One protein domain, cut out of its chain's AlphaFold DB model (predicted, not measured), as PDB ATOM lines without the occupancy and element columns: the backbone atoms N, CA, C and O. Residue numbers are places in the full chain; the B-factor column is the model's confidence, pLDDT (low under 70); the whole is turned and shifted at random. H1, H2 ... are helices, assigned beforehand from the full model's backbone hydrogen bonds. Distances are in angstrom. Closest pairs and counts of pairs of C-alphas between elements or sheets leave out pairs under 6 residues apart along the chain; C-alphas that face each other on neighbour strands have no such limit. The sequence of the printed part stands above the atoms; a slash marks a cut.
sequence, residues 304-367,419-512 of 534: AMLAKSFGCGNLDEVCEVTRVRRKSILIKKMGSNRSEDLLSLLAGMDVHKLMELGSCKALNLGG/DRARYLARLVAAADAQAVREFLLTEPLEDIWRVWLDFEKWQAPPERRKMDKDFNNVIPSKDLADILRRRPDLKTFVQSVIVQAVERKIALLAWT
ATOM      1  N   ALA A 304     -10.091  24.937  31.118       92.44
ATOM      2  CA  ALA A 304     -11.119  24.366  30.264       92.44
ATOM      3  C   ALA A 304     -12.394  24.057  31.062       92.44
ATOM      4  O   ALA A 304     -13.496  24.324  30.586       92.44
ATOM      5  N   MET A 305     -12.262  23.557  32.295       89.75
ATOM      6  CA  MET A 305     -13.403  23.295  33.176       89.75
ATOM      7  C   MET A 305     -14.155  24.583  33.536       89.75
ATOM      8  O   MET A 305     -15.382  24.619  33.449       89.75
ATOM      9  N   LEU A 306     -13.436  25.656  33.883       92.06
ATOM     10  CA  LEU A 306     -14.045  26.962  34.147       92.06
ATOM     11  C   LEU A 306     -14.661  27.569  32.879       92.06
ATOM     12  O   LEU A 306     -15.771  28.101  32.927       92.06
ATOM     13  N   ALA A 307     -13.977  27.454  31.741       94.56
ATOM     14  CA  ALA A 307     -14.431  27.974  30.454       94.56
ATOM     15  C   ALA A 307     -15.664  27.243  29.908       94.56
ATOM     16  O   ALA A 307     -16.493  27.868  29.243       94.56
ATOM     17  N   LYS A 308     -15.841  25.958  30.247       89.31
ATOM     18  CA  LYS A 308     -16.998  25.152  29.835       89.31
ATOM     19  C   LYS A 308     -18.327  25.792  30.249       89.31
ATOM     20  O   LYS A 308     -19.274  25.747  29.473       89.31
ATOM     21  N   SER A 309     -18.376  26.454  31.409       85.19
ATOM     22  CA  SER A 309     -19.575  27.176  31.879       85.19
ATOM     23  C   SER A 309     -19.991  28.358  30.990       85.19
ATOM     24  O   SER A 309     -21.130  28.807  31.053       85.19
ATOM     25  N   PHE A 310     -19.086  28.836  30.132       88.25
ATOM     26  CA  PHE A 310     -19.341  29.880  29.142       88.25
ATOM     27  C   PHE A 310     -19.474  29.324  27.720       88.25
ATOM     28  O   PHE A 310     -19.609  30.105  26.789       88.25
ATOM     29  N   GLY A 311     -19.400  28.001  27.518       87.12
ATOM     30  CA  GLY A 311     -19.337  27.397  26.183       87.12
ATOM     31  C   GLY A 311     -17.991  27.588  25.468       87.12
ATOM     32  O   GLY A 311     -17.897  27.355  24.263       87.12
ATOM     33  N   CYS A 312     -16.943  27.991  26.191       93.38
ATOM     34  CA  CYS A 312     -15.600  28.223  25.659       93.38
ATOM     35  C   CYS A 312     -14.657  27.044  25.964       93.38
ATOM     36  O   CYS A 312     -14.882  26.258  26.884       93.38
ATOM     37  N   GLY A 313     -13.585  26.898  25.184       90.25
ATOM     38  CA  GLY A 313     -12.555  25.873  25.378       90.25
ATOM     39  C   GLY A 313     -11.480  26.216  26.401       90.25
ATOM     40  O   GLY A 313     -10.917  25.312  27.005       90.25
ATOM     41  N   ASN A 314     -11.189  27.499  26.581       95.00
ATOM     42  CA  ASN A 314     -10.187  28.011  27.510       95.00
ATOM     43  C   ASN A 314     -10.607  29.407  27.999       95.00
ATOM     44  O   ASN A 314     -11.565  29.996  27.495       95.00
ATOM     45  N   LEU A 315      -9.906  29.944  28.996       95.50
ATOM     46  CA  LEU A 315     -10.255  31.245  29.576       95.50
ATOM     47  C   LEU A 315      -9.883  32.445  28.701       95.50
ATOM     48  O   LEU A 315     -10.403  33.533  28.945       95.50
ATOM     49  N   ASP A 316      -9.019  32.274  27.704       96.88
ATOM     50  CA  ASP A 316      -8.683  33.347  26.766       96.88
ATOM     51  C   ASP A 316      -9.866  33.609  25.823       96.88
ATOM     52  O   ASP A 316     -10.279  34.755  25.659       96.88
ATOM     53  N   GLU A 317     -10.527  32.551  25.343       95.88
ATOM     54  CA  GLU A 317     -11.808  32.639  24.633       95.88
ATOM     55  C   GLU A 317     -12.888  33.309  25.498       95.88
ATOM     56  O   GLU A 317     -13.607  34.188  25.025       95.88
ATOM     57  N   VAL A 318     -12.976  32.974  26.793       95.44
ATOM     58  CA  VAL A 318     -13.918  33.652  27.706       95.44
ATOM     59  C   VAL A 318     -13.573  35.135  27.849       95.44
ATOM     60  O   VAL A 318     -14.475  35.971  27.912       95.44
ATOM     61  N   CYS A 319     -12.289  35.497  27.889       96.81
ATOM     62  CA  CYS A 319     -11.854  36.894  27.916       96.81
ATOM     63  C   CYS A 319     -12.273  37.644  26.645       96.81
ATOM     64  O   CYS A 319     -12.735  38.783  26.748       96.81
ATOM     65  N   GLU A 320     -12.170  37.012  25.473       96.50
ATOM     66  CA  GLU A 320     -12.654  37.574  24.208       96.50
ATOM     67  C   GLU A 320     -14.173  37.771  24.225       96.50
ATOM     68  O   GLU A 320     -14.653  38.871  23.944       96.50
ATOM     69  N   VAL A 321     -14.922  36.741  24.628       95.69
ATOM     70  CA  VAL A 321     -16.390  36.769  24.675       95.69
ATOM     71  C   VAL A 321     -16.891  37.797  25.688       95.69
ATOM     72  O   VAL A 321     -17.774  38.583  25.379       95.69
ATOM     73  N   THR A 322     -16.326  37.849  26.892       95.62
ATOM     74  CA  THR A 322     -16.752  38.789  27.950       95.62
ATOM     75  C   THR A 322     -16.123  40.179  27.825       95.62
ATOM     76  O   THR A 322     -16.372  41.057  28.659       95.62
ATOM     77  N   ARG A 323     -15.274  40.390  26.808       96.00
ATOM     78  CA  ARG A 323     -14.487  41.615  26.578       96.00
ATOM     79  C   ARG A 323     -13.621  42.018  27.779       96.00
ATOM     80  O   ARG A 323     -13.295  43.194  27.977       96.00
ATOM     81  N   VAL A 324     -13.216  41.047  28.594       97.00
ATOM     82  CA  VAL A 324     -12.319  41.264  29.730       97.00
ATOM     83  C   VAL A 324     -10.880  41.171  29.238       97.00
ATOM     84  O   VAL A 324     -10.398  40.113  28.871       97.00
ATOM     85  N   ARG A 325     -10.144  42.287  29.282       95.94
ATOM     86  CA  ARG A 325      -8.782  42.381  28.716       95.94
ATOM     87  C   ARG A 325      -7.744  41.429  29.323       95.94
ATOM     88  O   ARG A 325      -6.679  41.264  28.741       95.94
ATOM     89  N   ARG A 326      -7.969  40.923  30.540       95.81
ATOM     90  CA  ARG A 326      -6.994  40.101  31.270       95.81
ATOM     91  C   ARG A 326      -7.679  38.957  31.997       95.81
ATOM     92  O   ARG A 326      -8.575  39.187  32.808       95.81
ATOM     93  N   LYS A 327      -7.130  37.760  31.825       94.50
ATOM     94  CA  LYS A 327      -7.535  36.532  32.510       94.50
ATOM     95  C   LYS A 327      -7.562  36.643  34.037       94.50
ATOM     96  O   LYS A 327      -8.506  36.180  34.661       94.50
ATOM     97  N   SER A 328      -6.609  37.351  34.647       92.75
ATOM     98  CA  SER A 328      -6.620  37.596  36.100       92.75
ATOM     99  C   SER A 328      -7.849  38.384  36.570       92.75
ATOM    100  O   SER A 328      -8.412  38.098  37.624       92.75
ATOM    101  N   ILE A 329      -8.321  39.348  35.773       94.50
ATOM    102  CA  ILE A 329      -9.535  40.117  36.080       94.50
ATOM    103  C   ILE A 329     -10.769  39.226  35.936       94.50
ATOM    104  O   ILE A 329     -11.668  39.311  36.770       94.50
ATOM    105  N   LEU A 330     -10.800  38.368  34.914       95.19
ATOM    106  CA  LEU A 330     -11.888  37.414  34.704       95.19
ATOM    107  C   LEU A 330     -12.017  36.464  35.901       95.19
ATOM    108  O   LEU A 330     -13.081  36.403  36.508       95.19
ATOM    109  N   ILE A 331     -10.920  35.818  36.309       93.38
ATOM    110  CA  ILE A 331     -10.888  34.913  37.471       93.38
ATOM    111  C   ILE A 331     -11.317  35.650  38.738       93.38
ATOM    112  O   ILE A 331     -12.142  35.151  39.499       93.38
ATOM    113  N   LYS A 332     -10.801  36.867  38.951       92.19
ATOM    114  CA  LYS A 332     -11.163  37.685  40.111       92.19
ATOM    115  C   LYS A 332     -12.653  38.019  40.140       92.19
ATOM    116  O   LYS A 332     -13.245  38.004  41.214       92.19
ATOM    117  N   LYS A 333     -13.260  38.313  38.988       94.69
ATOM    118  CA  LYS A 333     -14.703  38.562  38.883       94.69
ATOM    119  C   LYS A 333     -15.520  37.284  39.087       94.69
ATOM    120  O   LYS A 333     -16.524  37.336  39.787       94.69
ATOM    121  N   MET A 334     -15.074  36.151  38.542       92.12
ATOM    122  CA  MET A 334     -15.721  34.846  38.728       92.12
ATOM    123  C   MET A 334     -15.674  34.368  40.185       92.12
ATOM    124  O   MET A 334     -16.647  33.810  40.678       92.12
ATOM    125  N   GLY A 335     -14.562  34.612  40.885       88.94
ATOM    126  CA  GLY A 335     -14.391  34.292  42.305       88.94
ATOM    127  C   GLY A 335     -14.893  35.375  43.265       88.94
ATOM    128  O   GLY A 335     -14.731  35.238  44.478       88.94
ATOM    129  N   SER A 336     -15.461  36.474  42.758       89.00
ATOM    130  CA  SER A 336     -15.957  37.560  43.602       89.00
ATOM    131  C   SER A 336     -17.277  37.169  44.258       89.00
ATOM    132  O   SER A 336     -18.223  36.748  43.599       89.00
ATOM    133  N   ASN A 337     -17.395  37.424  45.562       84.56
ATOM    134  CA  ASN A 337     -18.664  37.290  46.286       84.56
ATOM    135  C   ASN A 337     -19.688  38.385  45.917       84.56
ATOM    136  O   ASN A 337     -20.787  38.418  46.474       84.56
ATOM    137  N   ARG A 338     -19.337  39.329  45.033       86.50
ATOM    138  CA  ARG A 338     -20.218  40.423  44.611       86.50
ATOM    139  C   ARG A 338     -20.980  40.018  43.357       86.50
ATOM    140  O   ARG A 338     -20.388  39.835  42.297       86.50
ATOM    141  N   SER A 339     -22.308  39.979  43.449       85.69
ATOM    142  CA  SER A 339     -23.172  39.705  42.293       85.69
ATOM    143  C   SER A 339     -22.988  40.721  41.163       85.69
ATOM    144  O   SER A 339     -23.136  40.366  40.002       85.69
ATOM    145  N   GLU A 340     -22.617  41.963  41.480       91.44
ATOM    146  CA  GLU A 340     -22.323  43.011  40.495       91.44
ATOM    147  C   GLU A 340     -21.168  42.623  39.560       91.44
ATOM    148  O   GLU A 340     -21.235  42.899  38.363       91.44
ATOM    149  N   ASP A 341     -20.144  41.931  40.069       93.44
ATOM    150  CA  ASP A 341     -18.999  41.511  39.259       93.44
ATOM    151  C   ASP A 341     -19.407  40.417  38.264       93.44
ATOM    152  O   ASP A 341     -19.086  40.524  37.078       93.44
ATOM    153  N   LEU A 342     -20.188  39.428  38.713       88.81
ATOM    154  CA  LEU A 342     -20.752  38.379  37.856       88.81
ATOM    155  C   LEU A 342     -21.743  38.946  36.831       88.81
ATOM    156  O   LEU A 342     -21.655  38.628  35.649       88.81
ATOM    157  N   LEU A 343     -22.638  39.846  37.247       87.25
ATOM    158  CA  LEU A 343     -23.563  40.523  36.335       87.25
ATOM    159  C   LEU A 343     -22.816  41.372  35.305       87.25
ATOM    160  O   LEU A 343     -23.218  41.410  34.148       87.25
ATOM    161  N   SER A 344     -21.706  42.010  35.687       93.12
ATOM    162  CA  SER A 344     -20.873  42.759  34.741       93.12
ATOM    163  C   SER A 344     -20.183  41.858  33.712       93.12
ATOM    164  O   SER A 344     -19.954  42.306  32.591       93.12
ATOM    165  N   LEU A 345     -19.851  40.609  34.070       93.62
ATOM    166  CA  LEU A 345     -19.328  39.619  33.123       93.62
ATOM    167  C   LEU A 345     -20.412  39.188  32.137       93.62
ATOM    168  O   LEU A 345     -20.175  39.207  30.934       93.62
ATOM    169  N   LEU A 346     -21.602  38.863  32.645       89.88
ATOM    170  CA  LEU A 346     -22.737  38.446  31.819       89.88
ATOM    171  C   LEU A 346     -23.211  39.567  30.886       89.88
ATOM    172  O   LEU A 346     -23.475  39.323  29.716       89.88
ATOM    173  N   ALA A 347     -23.265  40.810  31.372       88.62
ATOM    174  CA  ALA A 347     -23.624  41.971  30.559       88.62
ATOM    175  C   ALA A 347     -22.555  42.326  29.510       88.62
ATOM    176  O   ALA A 347     -22.867  42.959  28.504       88.62
ATOM    177  N   GLY A 348     -21.294  41.947  29.748       90.44
ATOM    178  CA  GLY A 348     -20.191  42.127  28.804       90.44
ATOM    179  C   GLY A 348     -20.086  41.028  27.745       90.44
ATOM    180  O   GLY A 348     -19.228  41.131  26.872       90.44
ATOM    181  N   MET A 349     -20.924  39.990  27.830       93.25
ATOM    182  CA  MET A 349     -20.856  38.807  26.979       93.25
ATOM    183  C   MET A 349     -21.312  39.122  25.549       93.25
ATOM    184  O   MET A 349     -22.470  39.450  25.296       93.25
ATOM    185  N   ASP A 350     -20.390  39.016  24.599       93.81
ATOM    186  CA  ASP A 350     -20.638  39.149  23.172       93.81
ATOM    187  C   ASP A 350     -21.186  37.830  22.626       93.81
ATOM    188  O   ASP A 350     -20.443  36.898  22.303       93.81
ATOM    189  N   VAL A 351     -22.513  37.739  22.557       89.69
ATOM    190  CA  VAL A 351     -23.201  36.520  22.123       89.69
ATOM    191  C   VAL A 351     -22.831  36.146  20.684       89.69
ATOM    192  O   VAL A 351     -22.693  34.965  20.374       89.69
ATOM    193  N   HIS A 352     -22.588  37.131  19.816       89.06
ATOM    194  CA  HIS A 352     -22.167  36.862  18.444       89.06
ATOM    195  C   HIS A 352     -20.780  36.211  18.419       89.06
ATOM    196  O   HIS A 352     -20.576  35.216  17.721       89.06
ATOM    197  N   LYS A 353     -19.834  36.722  19.218       92.50
ATOM    198  CA  LYS A 353     -18.500  36.116  19.323       92.50
ATOM    199  C   LYS A 353     -18.549  34.720  19.941       92.50
ATOM    200  O   LYS A 353     -17.851  33.825  19.472       92.50
ATOM    201  N   LEU A 354     -19.402  34.511  20.944       88.56
ATOM    202  CA  LEU A 354     -19.619  33.194  21.542       88.56
ATOM    203  C   LEU A 354     -20.085  32.171  20.496       88.56
ATOM    204  O   LEU A 354     -19.567  31.058  20.425       88.56
ATOM    205  N   MET A 355     -21.032  32.563  19.645       84.44
ATOM    206  CA  MET A 355     -21.519  31.716  18.560       84.44
ATOM    207  C   MET A 355     -20.471  31.467  17.478       84.44
ATOM    208  O   MET A 355     -20.395  30.356  16.956       84.44
ATOM    209  N   GLU A 356     -19.670  32.477  17.140       87.88
ATOM    210  CA  GLU A 356     -18.555  32.351  16.201       87.88
ATOM    211  C   GLU A 356     -17.555  31.300  16.702       87.88
ATOM    212  O   GLU A 356     -17.244  30.353  15.979       87.88
ATOM    213  N   LEU A 357     -17.139  31.396  17.970       86.19
ATOM    214  CA  LEU A 357     -16.220  30.444  18.597       86.19
ATOM    215  C   LEU A 357     -16.829  29.037  18.697       86.19
ATOM    216  O   LEU A 357     -16.173  28.056  18.336       86.19
ATOM    217  N   GLY A 358     -18.101  28.926  19.094       81.88
ATOM    218  CA  GLY A 358     -18.820  27.648  19.139       81.88
ATOM    219  C   GLY A 358     -18.958  26.992  17.759       81.88
ATOM    220  O   GLY A 358     -18.728  25.789  17.605       81.88
ATOM    221  N   SER A 359     -19.258  27.784  16.726       78.25
ATOM    222  CA  SER A 359     -19.379  27.313  15.342       78.25
ATOM    223  C   SER A 359     -18.026  26.911  14.751       78.25
ATOM    224  O   SER A 359     -17.932  25.884  14.078       78.25
ATOM    225  N   CYS A 360     -16.960  27.673  15.018       72.00
ATOM    226  CA  CYS A 360     -15.602  27.325  14.595       72.00
ATOM    227  C   CYS A 360     -15.144  26.004  15.215       72.00
ATOM    228  O   CYS A 360     -14.536  25.185  14.529       72.00
ATOM    229  N   LYS A 361     -15.483  25.748  16.482       70.75
ATOM    230  CA  LYS A 361     -15.138  24.492  17.157       70.75
ATOM    231  C   LYS A 361     -15.897  23.298  16.577       70.75
ATOM    232  O   LYS A 361     -15.298  22.250  16.345       70.75
ATOM    233  N   ALA A 362     -17.177  23.480  16.246       64.75
ATOM    234  CA  ALA A 362     -17.972  22.468  15.554       64.75
ATOM    235  C   ALA A 362     -17.419  22.120  14.156       64.75
ATOM    236  O   ALA A 362     -17.602  20.994  13.693       64.75
ATOM    237  N   LEU A 363     -16.730  23.060  13.497       58.69
ATOM    238  CA  LEU A 363     -16.119  22.870  12.177       58.69
ATOM    239  C   LEU A 363     -14.674  22.336  12.239       58.69
ATOM    240  O   LEU A 363     -14.291  21.546  11.381       58.69
ATOM    241  N   ASN A 364     -13.885  22.710  13.254       54.00
ATOM    242  CA  ASN A 364     -12.465  22.341  13.380       54.00
ATOM    243  C   ASN A 364     -12.195  21.023  14.128       54.00
ATOM    244  O   ASN A 364     -11.051  20.580  14.183       54.00
ATOM    245  N   LEU A 365     -13.219  20.324  14.627       51.12
ATOM    246  CA  LEU A 365     -13.089  18.956  15.166       51.12
ATOM    247  C   LEU A 365     -12.826  17.875  14.087       51.12
ATOM    248  O   LEU A 365     -12.893  16.678  14.360       51.12
ATOM    249  N   GLY A 366     -12.455  18.286  12.870       43.16
ATOM    250  CA  GLY A 366     -11.978  17.441  11.771       43.16
ATOM    251  C   GLY A 366     -10.553  16.896  11.939       43.16
ATOM    252  O   GLY A 366      -9.902  16.594  10.941       43.16
ATOM    253  N   GLY A 367     -10.055  16.737  13.169       49.91
ATOM    254  CA  GLY A 367      -8.955  15.805  13.410       49.91
ATOM    255  C   GLY A 367      -9.427  14.391  13.031       49.91
ATOM    256  O   GLY A 367     -10.548  14.025  13.400       49.91
ATOM    257  N   ASP A 419     -52.399  30.223  14.352       94.19
ATOM    258  CA  ASP A 419     -52.931  28.907  13.999       94.19
ATOM    259  C   ASP A 419     -51.813  27.890  13.741       94.19
ATOM    260  O   ASP A 419     -51.923  26.742  14.182       94.19
ATOM    261  N   ARG A 420     -50.696  28.319  13.137       95.38
ATOM    262  CA  ARG A 420     -49.492  27.484  12.988       95.38
ATOM    263  C   ARG A 420     -48.814  27.186  14.324       95.38
ATOM    264  O   ARG A 420     -48.432  26.044  14.554       95.38
ATOM    265  N   ALA A 421     -48.742  28.149  15.243       94.94
ATOM    266  CA  ALA A 421     -48.228  27.911  16.593       94.94
ATOM    267  C   ALA A 421     -49.088  26.891  17.351       94.94
ATOM    268  O   ALA A 421     -48.579  25.923  17.914       94.94
ATOM    269  N   ARG A 422     -50.418  27.021  17.288       94.81
ATOM    270  CA  ARG A 422     -51.345  26.024  17.853       94.81
ATOM    271  C   ARG A 422     -51.244  24.666  17.171       94.81
ATOM    272  O   ARG A 422     -51.529  23.648  17.798       94.81
ATOM    273  N   TYR A 423     -50.928  24.629  15.882       96.38
ATOM    274  CA  TYR A 423     -50.690  23.384  15.165       96.38
ATOM    275  C   TYR A 423     -49.418  22.700  15.677       96.38
ATOM    276  O   TYR A 423     -49.513  21.575  16.157       96.38
ATOM    277  N   LEU A 424     -48.280  23.402  15.711       96.75
ATOM    278  CA  LEU A 424     -47.022  22.860  16.231       96.75
ATOM    279  C   LEU A 424     -47.148  22.403  17.695       96.75
ATOM    280  O   LEU A 424     -46.734  21.294  18.021       96.75
ATOM    281  N   ALA A 425     -47.802  23.185  18.560       95.75
ATOM    282  CA  ALA A 425     -48.043  22.784  19.949       95.75
ATOM    283  C   ALA A 425     -48.870  21.495  20.062       95.75
ATOM    284  O   ALA A 425     -48.602  20.668  20.930       95.75
ATOM    285  N   ARG A 426     -49.861  21.297  19.178       97.00
ATOM    286  CA  ARG A 426     -50.644  20.054  19.128       97.00
ATOM    287  C   ARG A 426     -49.801  18.868  18.672       97.00
ATOM    288  O   ARG A 426     -49.955  17.798  19.246       97.00
ATOM    289  N   LEU A 427     -48.915  19.055  17.691       97.62
ATOM    290  CA  LEU A 427     -48.001  18.001  17.237       97.62
ATOM    291  C   LEU A 427     -47.034  17.575  18.350       97.62
ATOM    292  O   LEU A 427     -46.876  16.382  18.601       97.62
ATOM    293  N   VAL A 428     -46.451  18.548  19.059       96.94
ATOM    294  CA  VAL A 428     -45.556  18.302  20.200       96.94
ATOM    295  C   VAL A 428     -46.304  17.607  21.341       96.94
ATOM    296  O   VAL A 428     -45.847  16.586  21.842       96.94
ATOM    297  N   ALA A 429     -47.499  18.085  21.703       95.31
ATOM    298  CA  ALA A 429     -48.317  17.471  22.752       95.31
ATOM    299  C   ALA A 429     -48.803  16.051  22.398       95.31
ATOM    300  O   ALA A 429     -48.993  15.228  23.291       95.31
ATOM    301  N   ALA A 430     -49.007  15.759  21.110       97.25
ATOM    302  CA  ALA A 430     -49.351  14.426  20.615       97.25
ATOM    303  C   ALA A 430     -48.139  13.481  20.514       97.25
ATOM    304  O   ALA A 430     -48.314  12.313  20.170       97.25
ATOM    305  N   ALA A 431     -46.931  13.975  20.801       97.00
ATOM    306  CA  ALA A 431     -45.667  13.274  20.618       97.00
ATOM    307  C   ALA A 431     -45.446  12.725  19.192       97.00
ATOM    308  O   ALA A 431     -44.796  11.695  19.000       97.00
ATOM    309  N   ASP A 432     -45.976  13.414  18.177       97.94
ATOM    310  CA  ASP A 432     -45.843  13.007  16.775       97.94
ATOM    311  C   ASP A 432     -44.525  13.527  16.176       97.94
ATOM    312  O   ASP A 432     -44.469  14.559  15.501       97.94
ATOM    313  N   ALA A 433     -43.438  12.799  16.442       97.06
ATOM    314  CA  ALA A 433     -42.089  13.144  15.985       97.06
ATOM    315  C   ALA A 433     -41.987  13.305  14.462       97.06
ATOM    316  O   ALA A 433     -41.261  14.173  13.969       97.06
ATOM    317  N   GLN A 434     -42.732  12.497  13.701       97.44
ATOM    318  CA  GLN A 434     -42.686  12.535  12.244       97.44
ATOM    319  C   GLN A 434     -43.370  13.795  11.707       97.44
ATOM    320  O   GLN A 434     -42.810  14.449  10.826       97.44
ATOM    321  N   ALA A 435     -44.520  14.176  12.266       97.50
ATOM    322  CA  ALA A 435     -45.208  15.401  11.874       97.50
ATOM    323  C   ALA A 435     -44.427  16.662  12.276       97.50
ATOM    324  O   ALA A 435     -44.342  17.604  11.489       97.50
ATOM    325  N   VAL A 436     -43.800  16.684  13.462       97.50
ATOM    326  CA  VAL A 436     -42.923  17.803  13.867       97.50
ATOM    327  C   VAL A 436     -41.716  17.907  12.929       97.50
ATOM    328  O   VAL A 436     -41.361  19.001  12.487       97.50
ATOM    329  N   ARG A 437     -41.111  16.774  12.555       97.38
ATOM    330  CA  ARG A 437     -40.018  16.735  11.576       97.38
ATOM    331  C   ARG A 437     -40.451  17.260  10.210       97.38
ATOM    332  O   ARG A 437     -39.711  18.024   9.595       97.38
ATOM    333  N   GLU A 438     -41.617  16.848   9.724       97.75
ATOM    334  CA  GLU A 438     -42.163  17.314   8.449       97.75
ATOM    335  C   GLU A 438     -42.451  18.817   8.486       97.75
ATOM    336  O   GLU A 438     -42.049  19.528   7.566       97.75
ATOM    337  N   PHE A 439     -43.027  19.322   9.579       97.69
ATOM    338  CA  PHE A 439     -43.242  20.752   9.802       97.69
ATOM    339  C   PHE A 439     -41.926  21.541   9.701       97.69
ATOM    340  O   PHE A 439     -41.830  22.492   8.930       97.69
ATOM    341  N   LEU A 440     -40.871  21.101  10.400       97.31
ATOM    342  CA  LEU A 440     -39.555  21.756  10.358       97.31
ATOM    343  C   LEU A 440     -38.905  21.709   8.966       97.31
ATOM    344  O   LEU A 440     -38.153  22.614   8.604       97.31
ATOM    345  N   LEU A 441     -39.168  20.673   8.168       97.25
ATOM    346  CA  LEU A 441     -38.600  20.536   6.823       97.25
ATOM    347  C   LEU A 441     -39.385  21.292   5.743       97.25
ATOM    348  O   LEU A 441     -38.786  21.665   4.737       97.25
ATOM    349  N   THR A 442     -40.689  21.505   5.928       97.06
ATOM    350  CA  THR A 442     -41.584  22.053   4.894       97.06
ATOM    351  C   THR A 442     -41.912  23.533   5.082       97.06
ATOM    352  O   THR A 442     -42.027  24.255   4.094       97.06
ATOM    353  N   GLU A 443     -42.032  24.011   6.321       97.56
ATOM    354  CA  GLU A 443     -42.476  25.382   6.596       97.56
ATOM    355  C   GLU A 443     -41.385  26.430   6.312       97.56
ATOM    356  O   GLU A 443     -40.214  26.200   6.616       97.56
ATOM    357  N   PRO A 444     -41.706  27.619   5.775       96.44
ATOM    358  CA  PRO A 444     -40.725  28.693   5.594       96.44
ATOM    359  C   PRO A 444     -40.020  29.075   6.907       96.44
ATOM    360  O   PRO A 444     -40.646  29.114   7.968       96.44
ATOM    361  N   LEU A 445     -38.717  29.377   6.844       95.19
ATOM    362  CA  LEU A 445     -37.892  29.675   8.026       95.19
ATOM    363  C   LEU A 445     -38.449  30.866   8.821       95.19
ATOM    364  O   LEU A 445     -38.502  30.842  10.050       95.19
ATOM    365  N   GLU A 446     -38.913  31.888   8.105       94.50
ATOM    366  CA  GLU A 446     -39.517  33.094   8.659       94.50
ATOM    367  C   GLU A 446     -40.798  32.784   9.434       94.50
ATOM    368  O   GLU A 446     -41.069  33.409  10.459       94.50
ATOM    369  N   ASP A 447     -41.579  31.809   8.969       95.62
ATOM    370  CA  ASP A 447     -42.823  31.415   9.619       95.62
ATOM    371  C   ASP A 447     -42.553  30.547  10.852       95.62
ATOM    372  O   ASP A 447     -43.188  30.763  11.884       95.62
ATOM    373  N   ILE A 448     -41.550  29.660  10.805       96.25
ATOM    374  CA  ILE A 448     -41.068  28.922  11.987       96.25
ATOM    375  C   ILE A 448     -40.585  29.908  13.066       96.25
ATOM    376  O   ILE A 448     -40.965  29.792  14.232       96.25
ATOM    377  N   TRP A 449     -39.813  30.929  12.680       94.56
ATOM    378  CA  TRP A 449     -39.355  31.974  13.600       94.56
ATOM    379  C   TRP A 449     -40.506  32.787  14.196       94.56
ATOM    380  O   TRP A 449     -40.549  33.014  15.405       94.56
ATOM    381  N   ARG A 450     -41.483  33.190  13.378       94.44
ATOM    382  CA  ARG A 450     -42.680  33.898  13.857       94.44
ATOM    383  C   ARG A 450     -43.513  33.049  14.806       94.44
ATOM    384  O   ARG A 450     -44.007  33.591  15.786       94.44
ATOM    385  N   VAL A 451     -43.652  31.751  14.540       95.31
ATOM    386  CA  VAL A 451     -44.325  30.799  15.435       95.31
ATOM    387  C   VAL A 451     -43.596  30.709  16.774       95.31
ATOM    388  O   VAL A 451     -44.239  30.748  17.822       95.31
ATOM    389  N   TRP A 452     -42.262  30.663  16.759       94.31
ATOM    390  CA  TRP A 452     -41.460  30.651  17.980       94.31
ATOM    391  C   TRP A 452     -41.619  31.938  18.800       94.31
ATOM    392  O   TRP A 452     -41.936  31.892  19.987       94.31
ATOM    393  N   LEU A 453     -41.499  33.104  18.158       91.50
ATOM    394  CA  LEU A 453     -41.758  34.396  18.803       91.50
ATOM    395  C   LEU A 453     -43.200  34.517  19.304       91.50
ATOM    396  O   LEU A 453     -43.451  35.177  20.313       91.50
ATOM    397  N   ASP A 454     -44.156  33.912  18.596       93.56
ATOM    398  CA  ASP A 454     -45.541  33.862  19.037       93.56
ATOM    399  C   ASP A 454     -45.636  33.073  20.339       93.56
ATOM    400  O   ASP A 454     -46.147  33.660  21.288       93.56
ATOM    401  N   PHE A 455     -45.050  31.860  20.433       92.06
ATOM    402  CA  PHE A 455     -44.905  31.077  21.677       92.06
ATOM    403  C   PHE A 455     -44.372  31.897  22.842       92.06
ATOM    404  O   PHE A 455     -44.942  31.865  23.935       92.06
ATOM    405  N   GLU A 456     -43.350  32.708  22.597       88.81
ATOM    406  CA  GLU A 456     -42.778  33.552  23.635       88.81
ATOM    407  C   GLU A 456     -43.698  34.666  24.141       88.81
ATOM    408  O   GLU A 456     -43.518  35.151  25.259       88.81
ATOM    409  N   LYS A 457     -44.670  35.106  23.348       90.19
ATOM    410  CA  LYS A 457     -45.565  36.198  23.744       90.19
ATOM    411  C   LYS A 457     -46.772  35.722  24.540       90.19
ATOM    412  O   LYS A 457     -47.218  36.448  25.420       90.19
ATOM    413  N   TRP A 458     -47.310  34.543  24.229       88.25
ATOM    414  CA  TRP A 458     -48.571  34.073  24.831       88.25
ATOM    415  C   TRP A 458     -48.430  33.014  25.913       88.25
ATOM    416  O   TRP A 458     -49.289  32.960  26.786       88.25
ATOM    417  N   GLN A 459     -47.393  32.174  25.875       91.19
ATOM    418  CA  GLN A 459     -47.251  31.127  26.882       91.19
ATOM    419  C   GLN A 459     -46.633  31.684  28.153       91.19
ATOM    420  O   GLN A 459     -45.585  32.352  28.123       91.19
ATOM    421  N   ALA A 460     -47.253  31.336  29.280       90.31
ATOM    422  CA  ALA A 460     -46.687  31.603  30.588       90.31
ATOM    423  C   ALA A 460     -45.326  30.883  30.730       90.31
ATOM    424  O   ALA A 460     -45.121  29.821  30.134       90.31
ATOM    425  N   PRO A 461     -44.384  31.402  31.542       86.62
ATOM    426  CA  PRO A 461     -43.078  30.771  31.744       86.62
ATOM    427  C   PRO A 461     -43.098  29.258  32.053       86.62
ATOM    428  O   PRO A 461     -42.271  28.554  31.472       86.62
ATOM    429  N   PRO A 462     -43.995  28.713  32.907       88.44
ATOM    430  CA  PRO A 462     -44.038  27.268  33.150       88.44
ATOM    431  C   PRO A 462     -44.532  26.462  31.939       88.44
ATOM    432  O   PRO A 462     -43.994  25.393  31.662       88.44
ATOM    433  N   GLU A 463     -45.509  26.973  31.186       91.69
ATOM    434  CA  GLU A 463     -46.020  26.314  29.977       91.69
ATOM    435  C   GLU A 463     -44.960  26.272  28.883       91.69
ATOM    436  O   GLU A 463     -44.792  25.246  28.229       91.69
ATOM    437  N   ARG A 464     -44.192  27.356  28.745       89.44
ATOM    438  CA  ARG A 464     -43.080  27.431  27.798       89.44
ATOM    439  C   ARG A 464     -42.003  26.403  28.115       89.44
ATOM    440  O   ARG A 464     -41.614  25.650  27.238       89.44
ATOM    441  N   ARG A 465     -41.592  26.307  29.387       87.06
ATOM    442  CA  ARG A 465     -40.630  25.283  29.835       87.06
ATOM    443  C   ARG A 465     -41.139  23.870  29.572       87.06
ATOM    444  O   ARG A 465     -40.367  23.008  29.169       87.06
ATOM    445  N   LYS A 466     -42.434  23.629  29.798       92.06
ATOM    446  CA  LYS A 466     -43.059  22.342  29.486       92.06
ATOM    447  C   LYS A 466     -43.019  22.063  27.983       92.06
ATOM    448  O   LYS A 466     -42.635  20.970  27.597       92.06
ATOM    449  N   MET A 467     -43.364  23.042  27.152       92.88
ATOM    450  CA  MET A 467     -43.327  22.900  25.700       92.88
ATOM    451  C   MET A 467     -41.905  22.658  25.183       92.88
ATOM    452  O   MET A 467     -41.731  21.783  24.345       92.88
ATOM    453  N   ASP A 468     -40.900  23.372  25.697       90.44
ATOM    454  CA  ASP A 468     -39.489  23.166  25.340       90.44
ATOM    455  C   ASP A 468     -39.038  21.739  25.710       90.44
ATOM    456  O   ASP A 468     -38.419  21.044  24.903       90.44
ATOM    457  N   LYS A 469     -39.433  21.251  26.895       91.06
ATOM    458  CA  LYS A 469     -39.177  19.872  27.342       91.06
ATOM    459  C   LYS A 469     -39.876  18.838  26.458       91.06
ATOM    460  O   LYS A 469     -39.252  17.865  26.043       91.06
ATOM    461  N   ASP A 470     -41.157  19.041  26.166       94.69
ATOM    462  CA  ASP A 470     -41.937  18.154  25.303       94.69
ATOM    463  C   ASP A 470     -41.360  18.158  23.876       94.69
ATOM    464  O   ASP A 470     -41.235  17.103  23.263       94.69
ATOM    465  N   PHE A 471     -40.910  19.307  23.367       94.94
ATOM    466  CA  PHE A 471     -40.253  19.418  22.066       94.94
ATOM    467  C   PHE A 471     -38.940  18.626  22.017       94.94
ATOM    468  O   PHE A 471     -38.750  17.841  21.088       94.94
ATOM    469  N   ASN A 472     -38.079  18.760  23.033       92.00
ATOM    470  CA  ASN A 472     -36.823  18.004  23.131       92.00
ATOM    471  C   ASN A 472     -37.059  16.488  23.253       92.00
ATOM    472  O   ASN A 472     -36.292  15.695  22.712       92.00
ATOM    473  N   ASN A 473     -38.146  16.072  23.911       94.44
ATOM    474  CA  ASN A 473     -38.538  14.661  23.975       94.44
ATOM    475  C   ASN A 473     -39.009  14.123  22.613       94.44
ATOM    476  O   ASN A 473     -38.782  12.955  22.298       94.44
ATOM    477  N   VAL A 474     -39.691  14.956  21.822       97.00
ATOM    478  CA  VAL A 474     -40.271  14.572  20.526       97.00
ATOM    479  C   VAL A 474     -39.242  14.592  19.401       97.00
ATOM    480  O   VAL A 474     -39.284  13.730  18.526       97.00
ATOM    481  N   ILE A 475     -38.312  15.545  19.419       96.38
ATOM    482  CA  ILE A 475     -37.194  15.623  18.480       96.38
ATOM    483  C   ILE A 475     -35.898  15.459  19.281       96.38
ATOM    484  O   ILE A 475     -35.316  16.456  19.715       96.38
ATOM    485  N   PRO A 476     -35.411  14.216  19.456       93.06
ATOM    486  CA  PRO A 476     -34.115  13.983  20.062       93.06
ATOM    487  C   PRO A 476     -33.015  14.717  19.299       93.06
ATOM    488  O   PRO A 476     -33.052  14.868  18.074       93.06
ATOM    489  N   SER A 477     -31.957  15.065  20.012       88.31
ATOM    490  CA  SER A 477     -30.773  15.763  19.512       88.31
ATOM    491  C   SER A 477     -30.170  15.165  18.231       88.31
ATOM    492  O   SER A 477     -29.737  15.886  17.326       88.31
ATOM    493  N   LYS A 478     -30.210  13.835  18.099       89.56
ATOM    494  CA  LYS A 478     -29.770  13.110  16.898       89.56
ATOM    495  C   LYS A 478     -30.658  13.388  15.679       89.56
ATOM    496  O   LYS A 478     -30.141  13.585  14.580       89.56
ATOM    497  N   ASP A 479     -31.973  13.439  15.872       94.00
ATOM    498  CA  ASP A 479     -32.932  13.711  14.800       94.00
ATOM    499  C   ASP A 479     -32.904  15.188  14.403       94.00
ATOM    500  O   ASP A 479     -32.947  15.502  13.210       94.00
ATOM    501  N   LEU A 480     -32.728  16.095  15.374       93.94
ATOM    502  CA  LEU A 480     -32.492  17.514  15.103       93.94
ATOM    503  C   LEU A 480     -31.241  17.708  14.236       93.94
ATOM    504  O   LEU A 480     -31.282  18.439  13.247       93.94
ATOM    505  N   ALA A 481     -30.145  17.008  14.546       87.62
ATOM    506  CA  ALA A 481     -28.925  17.050  13.742       87.62
ATOM    507  C   ALA A 481     -29.171  16.597  12.291       87.62
ATOM    508  O   ALA A 481     -28.671  17.221  11.349       87.62
ATOM    509  N   ASP A 482     -29.972  15.549  12.086       94.06
ATOM    510  CA  ASP A 482     -30.348  15.079  10.750       94.06
ATOM    511  C   ASP A 482     -31.255  16.068  10.003       94.06
ATOM    512  O   ASP A 482     -31.120  16.224   8.786       94.06
ATOM    513  N   ILE A 483     -32.146  16.771  10.705       95.75
ATOM    514  CA  ILE A 483     -32.952  17.862  10.135       95.75
ATOM    515  C   ILE A 483     -32.039  19.009   9.684       95.75
ATOM    516  O   ILE A 483     -32.133  19.436   8.535       95.75
ATOM    517  N   LEU A 484     -31.094  19.439  10.526       93.38
ATOM    518  CA  LEU A 484     -30.133  20.505  10.211       93.38
ATOM    519  C   LEU A 484     -29.177  20.147   9.060       93.38
ATOM    520  O   LEU A 484     -28.659  21.038   8.385       93.38
ATOM    521  N   ARG A 485     -28.922  18.853   8.818       92.00
ATOM    522  CA  ARG A 485     -28.185  18.382   7.630       92.00
ATOM    523  C   ARG A 485     -29.010  18.515   6.353       92.00
ATOM    524  O   ARG A 485     -28.451  18.845   5.312       92.00
ATOM    525  N   ARG A 486     -30.318  18.248   6.424       95.56
ATOM    526  CA  ARG A 486     -31.240  18.351   5.279       95.56
ATOM    527  C   ARG A 486     -31.628  19.798   4.968       95.56
ATOM    528  O   ARG A 486     -31.801  20.127   3.800       95.56
ATOM    529  N   ARG A 487     -31.735  20.645   5.994       96.75
ATOM    530  CA  ARG A 487     -32.059  22.075   5.908       96.75
ATOM    531  C   ARG A 487     -31.007  22.902   6.660       96.75
ATOM    532  O   ARG A 487     -31.133  23.123   7.864       96.75
ATOM    533  N   PRO A 488     -29.919  23.321   5.993       91.12
ATOM    534  CA  PRO A 488     -28.846  24.064   6.652       91.12
ATOM    535  C   PRO A 488     -29.244  25.500   7.036       91.12
ATOM    536  O   PRO A 488     -28.624  26.072   7.928       91.12
ATOM    537  N   ASP A 489     -30.278  26.065   6.411       92.56
ATOM    538  CA  ASP A 489     -30.893  27.356   6.750       92.56
ATOM    539  C   ASP A 489     -31.451  27.381   8.185       92.56
ATOM    540  O   ASP A 489     -31.267  28.370   8.898       92.56
ATOM    541  N   LEU A 490     -32.012  26.260   8.664       93.25
ATOM    542  CA  LEU A 490     -32.494  26.106  10.046       93.25
ATOM    543  C   LEU A 490     -31.405  26.305  11.109       93.25
ATOM    544  O   LEU A 490     -31.729  26.586  12.263       93.25
ATOM    545  N   LYS A 491     -30.116  26.201  10.752       87.81
ATOM    546  CA  LYS A 491     -29.024  26.450  11.703       87.81
ATOM    547  C   LYS A 491     -29.088  27.862  12.269       87.81
ATOM    548  O   LYS A 491     -28.895  28.019  13.467       87.81
ATOM    549  N   THR A 492     -29.411  28.853  11.434       84.56
ATOM    550  CA  THR A 492     -29.538  30.263  11.847       84.56
ATOM    551  C   THR A 492     -30.714  30.480  12.802       84.56
ATOM    552  O   THR A 492     -30.608  31.252  13.757       84.56
ATOM    553  N   PHE A 493     -31.810  29.740  12.603       90.88
ATOM    554  CA  PHE A 493     -32.962  29.741  13.501       90.88
ATOM    555  C   PHE A 493     -32.605  29.152  14.869       90.88
ATOM    556  O   PHE A 493     -32.777  29.835  15.874       90.88
ATOM    557  N   VAL A 494     -32.048  27.935  14.919       88.81
ATOM    558  CA  VAL A 494     -31.660  27.283  16.188       88.81
ATOM    559  C   VAL A 494     -30.673  28.157  16.958       88.81
ATOM    560  O   VAL A 494     -30.831  28.388  18.152       88.81
ATOM    561  N   GLN A 495     -29.700  28.711  16.245       81.75
ATOM    562  CA  GLN A 495     -28.765  29.699  16.758       81.75
ATOM    563  C   GLN A 495     -29.470  30.897  17.412       81.75
ATOM    564  O   GLN A 495     -29.181  31.218  18.562       81.75
ATOM    565  N   SER A 496     -30.439  31.508  16.729       85.31
ATOM    566  CA  SER A 496     -31.196  32.656  17.248       85.31
ATOM    567  C   SER A 496     -32.040  32.302  18.480       85.31
ATOM    568  O   SER A 496     -32.129  33.097  19.415       85.31
ATOM    569  N   VAL A 497     -32.614  31.094  18.523       86.94
ATOM    570  CA  VAL A 497     -33.356  30.583  19.689       86.94
ATOM    571  C   VAL A 497     -32.437  30.429  20.906       86.94
ATOM    572  O   VAL A 497     -32.803  30.840  22.009       86.94
ATOM    573  N   ILE A 498     -31.228  29.886  20.716       81.00
ATOM    574  CA  ILE A 498     -30.221  29.746  21.780       81.00
ATOM    575  C   ILE A 498     -29.808  31.126  22.307       81.00
ATOM    576  O   ILE A 498     -29.793  31.326  23.522       81.00
ATOM    577  N   VAL A 499     -29.549  32.098  21.422       79.31
ATOM    578  CA  VAL A 499     -29.236  33.486  21.817       79.31
ATOM    579  C   VAL A 499     -30.330  34.068  22.701       79.31
ATOM    580  O   VAL A 499     -30.043  34.525  23.805       79.31
ATOM    581  N   GLN A 500     -31.591  33.982  22.273       83.38
ATOM    582  CA  GLN A 500     -32.715  34.484  23.063       83.38
ATOM    583  C   GLN A 500     -32.873  33.744  24.395       83.38
ATOM    584  O   GLN A 500     -33.239  34.342  25.408       83.38
ATOM    585  N   ALA A 501     -32.609  32.437  24.445       80.75
ATOM    586  CA  ALA A 501     -32.611  31.686  25.699       80.75
ATOM    587  C   ALA A 501     -31.530  32.191  26.670       80.75
ATOM    588  O   ALA A 501     -31.826  32.417  27.846       80.75
ATOM    589  N   VAL A 502     -30.315  32.439  26.178       74.94
ATOM    590  CA  VAL A 502     -29.199  32.982  26.967       74.94
ATOM    591  C   VAL A 502     -29.493  34.408  27.438       74.94
ATOM    592  O   VAL A 502     -29.372  34.690  28.629       74.94
ATOM    593  N   GLU A 503     -29.961  35.292  26.556       79.81
ATOM    594  CA  GLU A 503     -30.345  36.666  26.907       79.81
ATOM    595  C   GLU A 503     -31.439  36.698  27.981       79.81
ATOM    596  O   GLU A 503     -31.362  37.483  28.930       79.81
ATOM    597  N   ARG A 504     -32.428  35.796  27.900       80.50
ATOM    598  CA  ARG A 504     -33.470  35.647  28.929       80.50
ATOM    599  C   ARG A 504     -32.897  35.177  30.261       80.50
ATOM    600  O   ARG A 504     -33.271  35.731  31.295       80.50
ATOM    601  N   LYS A 505     -31.988  34.191  30.257       76.56
ATOM    602  CA  LYS A 505     -31.284  33.760  31.478       76.56
ATOM    603  C   LYS A 505     -30.544  34.950  32.098       76.56
ATOM    604  O   LYS A 505     -30.736  35.226  33.278       76.56
ATOM    605  N   ILE A 506     -29.802  35.725  31.308       73.81
ATOM    606  CA  ILE A 506     -29.090  36.925  31.780       73.81
ATOM    607  C   ILE A 506     -30.063  37.965  32.357       73.81
ATOM    608  O   ILE A 506     -29.822  38.488  33.445       73.81
ATOM    609  N   ALA A 507     -31.182  38.233  31.681       77.25
ATOM    610  CA  ALA A 507     -32.193  39.181  32.145       77.25
ATOM    611  C   ALA A 507     -32.840  38.743  33.470       77.25
ATOM    612  O   ALA A 507     -33.018  39.566  34.369       77.25
ATOM    613  N   LEU A 508     -33.141  37.450  33.629       75.75
ATOM    614  CA  LEU A 508     -33.655  36.892  34.883       75.75
ATOM    615  C   LEU A 508     -32.637  37.046  36.018       75.75
ATOM    616  O   LEU A 508     -32.995  37.512  37.101       75.75
ATOM    617  N   LEU A 509     -31.365  36.726  35.765       67.94
ATOM    618  CA  LEU A 509     -30.290  36.886  36.749       67.94
ATOM    619  C   LEU A 509     -30.106  38.363  37.144       67.94
ATOM    620  O   LEU A 509     -29.901  38.655  38.320       67.94
ATOM    621  N   ALA A 510     -30.258  39.298  36.200       70.44
ATOM    622  CA  ALA A 510     -30.193  40.738  36.455       70.44
ATOM    623  C   ALA A 510     -31.385  41.277  37.273       70.44
ATOM    624  O   ALA A 510     -31.210  42.190  38.079       70.44
ATOM    625  N   TRP A 511     -32.586  40.716  37.088       67.19
ATOM    626  CA  TRP A 511     -33.803  41.127  37.804       67.19
ATOM    627  C   TRP A 511     -33.969  40.482  39.182       67.19
ATOM    628  O   TRP A 511     -34.757  40.972  39.995       67.19
ATOM    629  N   THR A 512     -33.241  39.403  39.475       63.03
ATOM    630  CA  THR A 512     -33.375  38.700  40.753       63.03
ATOM    631  C   THR A 512     -32.850  39.593  41.894       63.03
ATOM    632  O   THR A 512     -31.669  39.951  41.899       63.03
TER     633      THR A 512
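What this domain is: This is residues 304 to 367 and 419 to 512 of the 534 residues of the protein "Hypothetical protein" of Symbiodinium sp. CCMP2456 (UniProt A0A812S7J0). A long helix, H11, runs between two lobes of shorter helices. One lobe holds H1 to H5; in the other H7, H8 and H9 pack on H6, and H10 packs on H7. Residues 362 to 367, of which 362 to 364 belong to H5, stick out from the first lobe. There are 158 residues printed, with eleven named helices in order from H1 to H11 and no named strand, and the class is all helix. The whole is only just compact, close to loose, with a radius of gyration of the C-alphas of 18.1 A, and it spans 51 by 43 by 24 A.

Where its parts are: H11, residues 490 to 511, is the longest helix at 31.6 A, from C-alpha 490 at (-32.494, 26.106, 10.046) to C-alpha 511 at (-33.803, 41.127, 37.804). H1 is residues 304 to 308, beginning at C-alpha 304 at (-11.119, 24.366, 30.264); H2 is 315 to 321, H3 is 327 to 334 and H4 is 339 to 347. H5, residues 351 to 364, measures 19.8 A. After the cut come H6, residues 419 to 429, H7, residues 433 to 442, and H8, residues 445 to 458, of 20.4 A. H9, residues 461 to 474, measures 19.9 A, and H10 is residues 477 to 486.

How they stand to each other: H11 touches H4 with residues 506 to 510 alone, at a shallow tilt of 22 degrees, opposite ways; the closest C-alphas, of Leu 346 and Ile 506, are 6.5 A apart. H11 only just touches H8, with 3 pairs of C-alphas within 8 A, the closest those of Trp 449 and Phe 493 at 6.8 A. H5 and H11 are close but not clearly touching, C-alphas 351 and 499 being closest at 6.8 A. H3 touches H4 at a steep tilt of 59 degrees, closest at C-alphas 333 and 341, 5.2 A. H2 touches H1 at C-alphas 315 and 307, 5.4 A, H3 at 319 and 327, 6.3 A, and H5 at 321 and 354, 5.7 A. H6 and H7 form a hairpin at a shallow tilt of 31 degrees, closest at C-alphas 427 and 436, 6.1 A. H6 touches H8 about perpendicular at 79 degrees, with C-alphas 421 and 451 closest at 5.0 A, and H9 with C-alphas 428 and 471 closest at 5.7 A. H7 touches H10 at C-alphas 441 and 483, 7.1 A. In each of the eleven helices every O i to N i+4 pair is within hydrogen-bond range.

The domain as a whole: The two C-alphas farthest apart, of Ser 328 and Asp 419, are 52.0 A apart. Residues 368 to 418 are not printed, and C-alphas 367 and 419 are 45.9 A apart across this cut. Of the links that are printed whole, H1 to H2 is short and the others are tight. The mean pLDDT of the printed part is 89.2; residues 362 to 367, 509 and 511 to 512 are under 70.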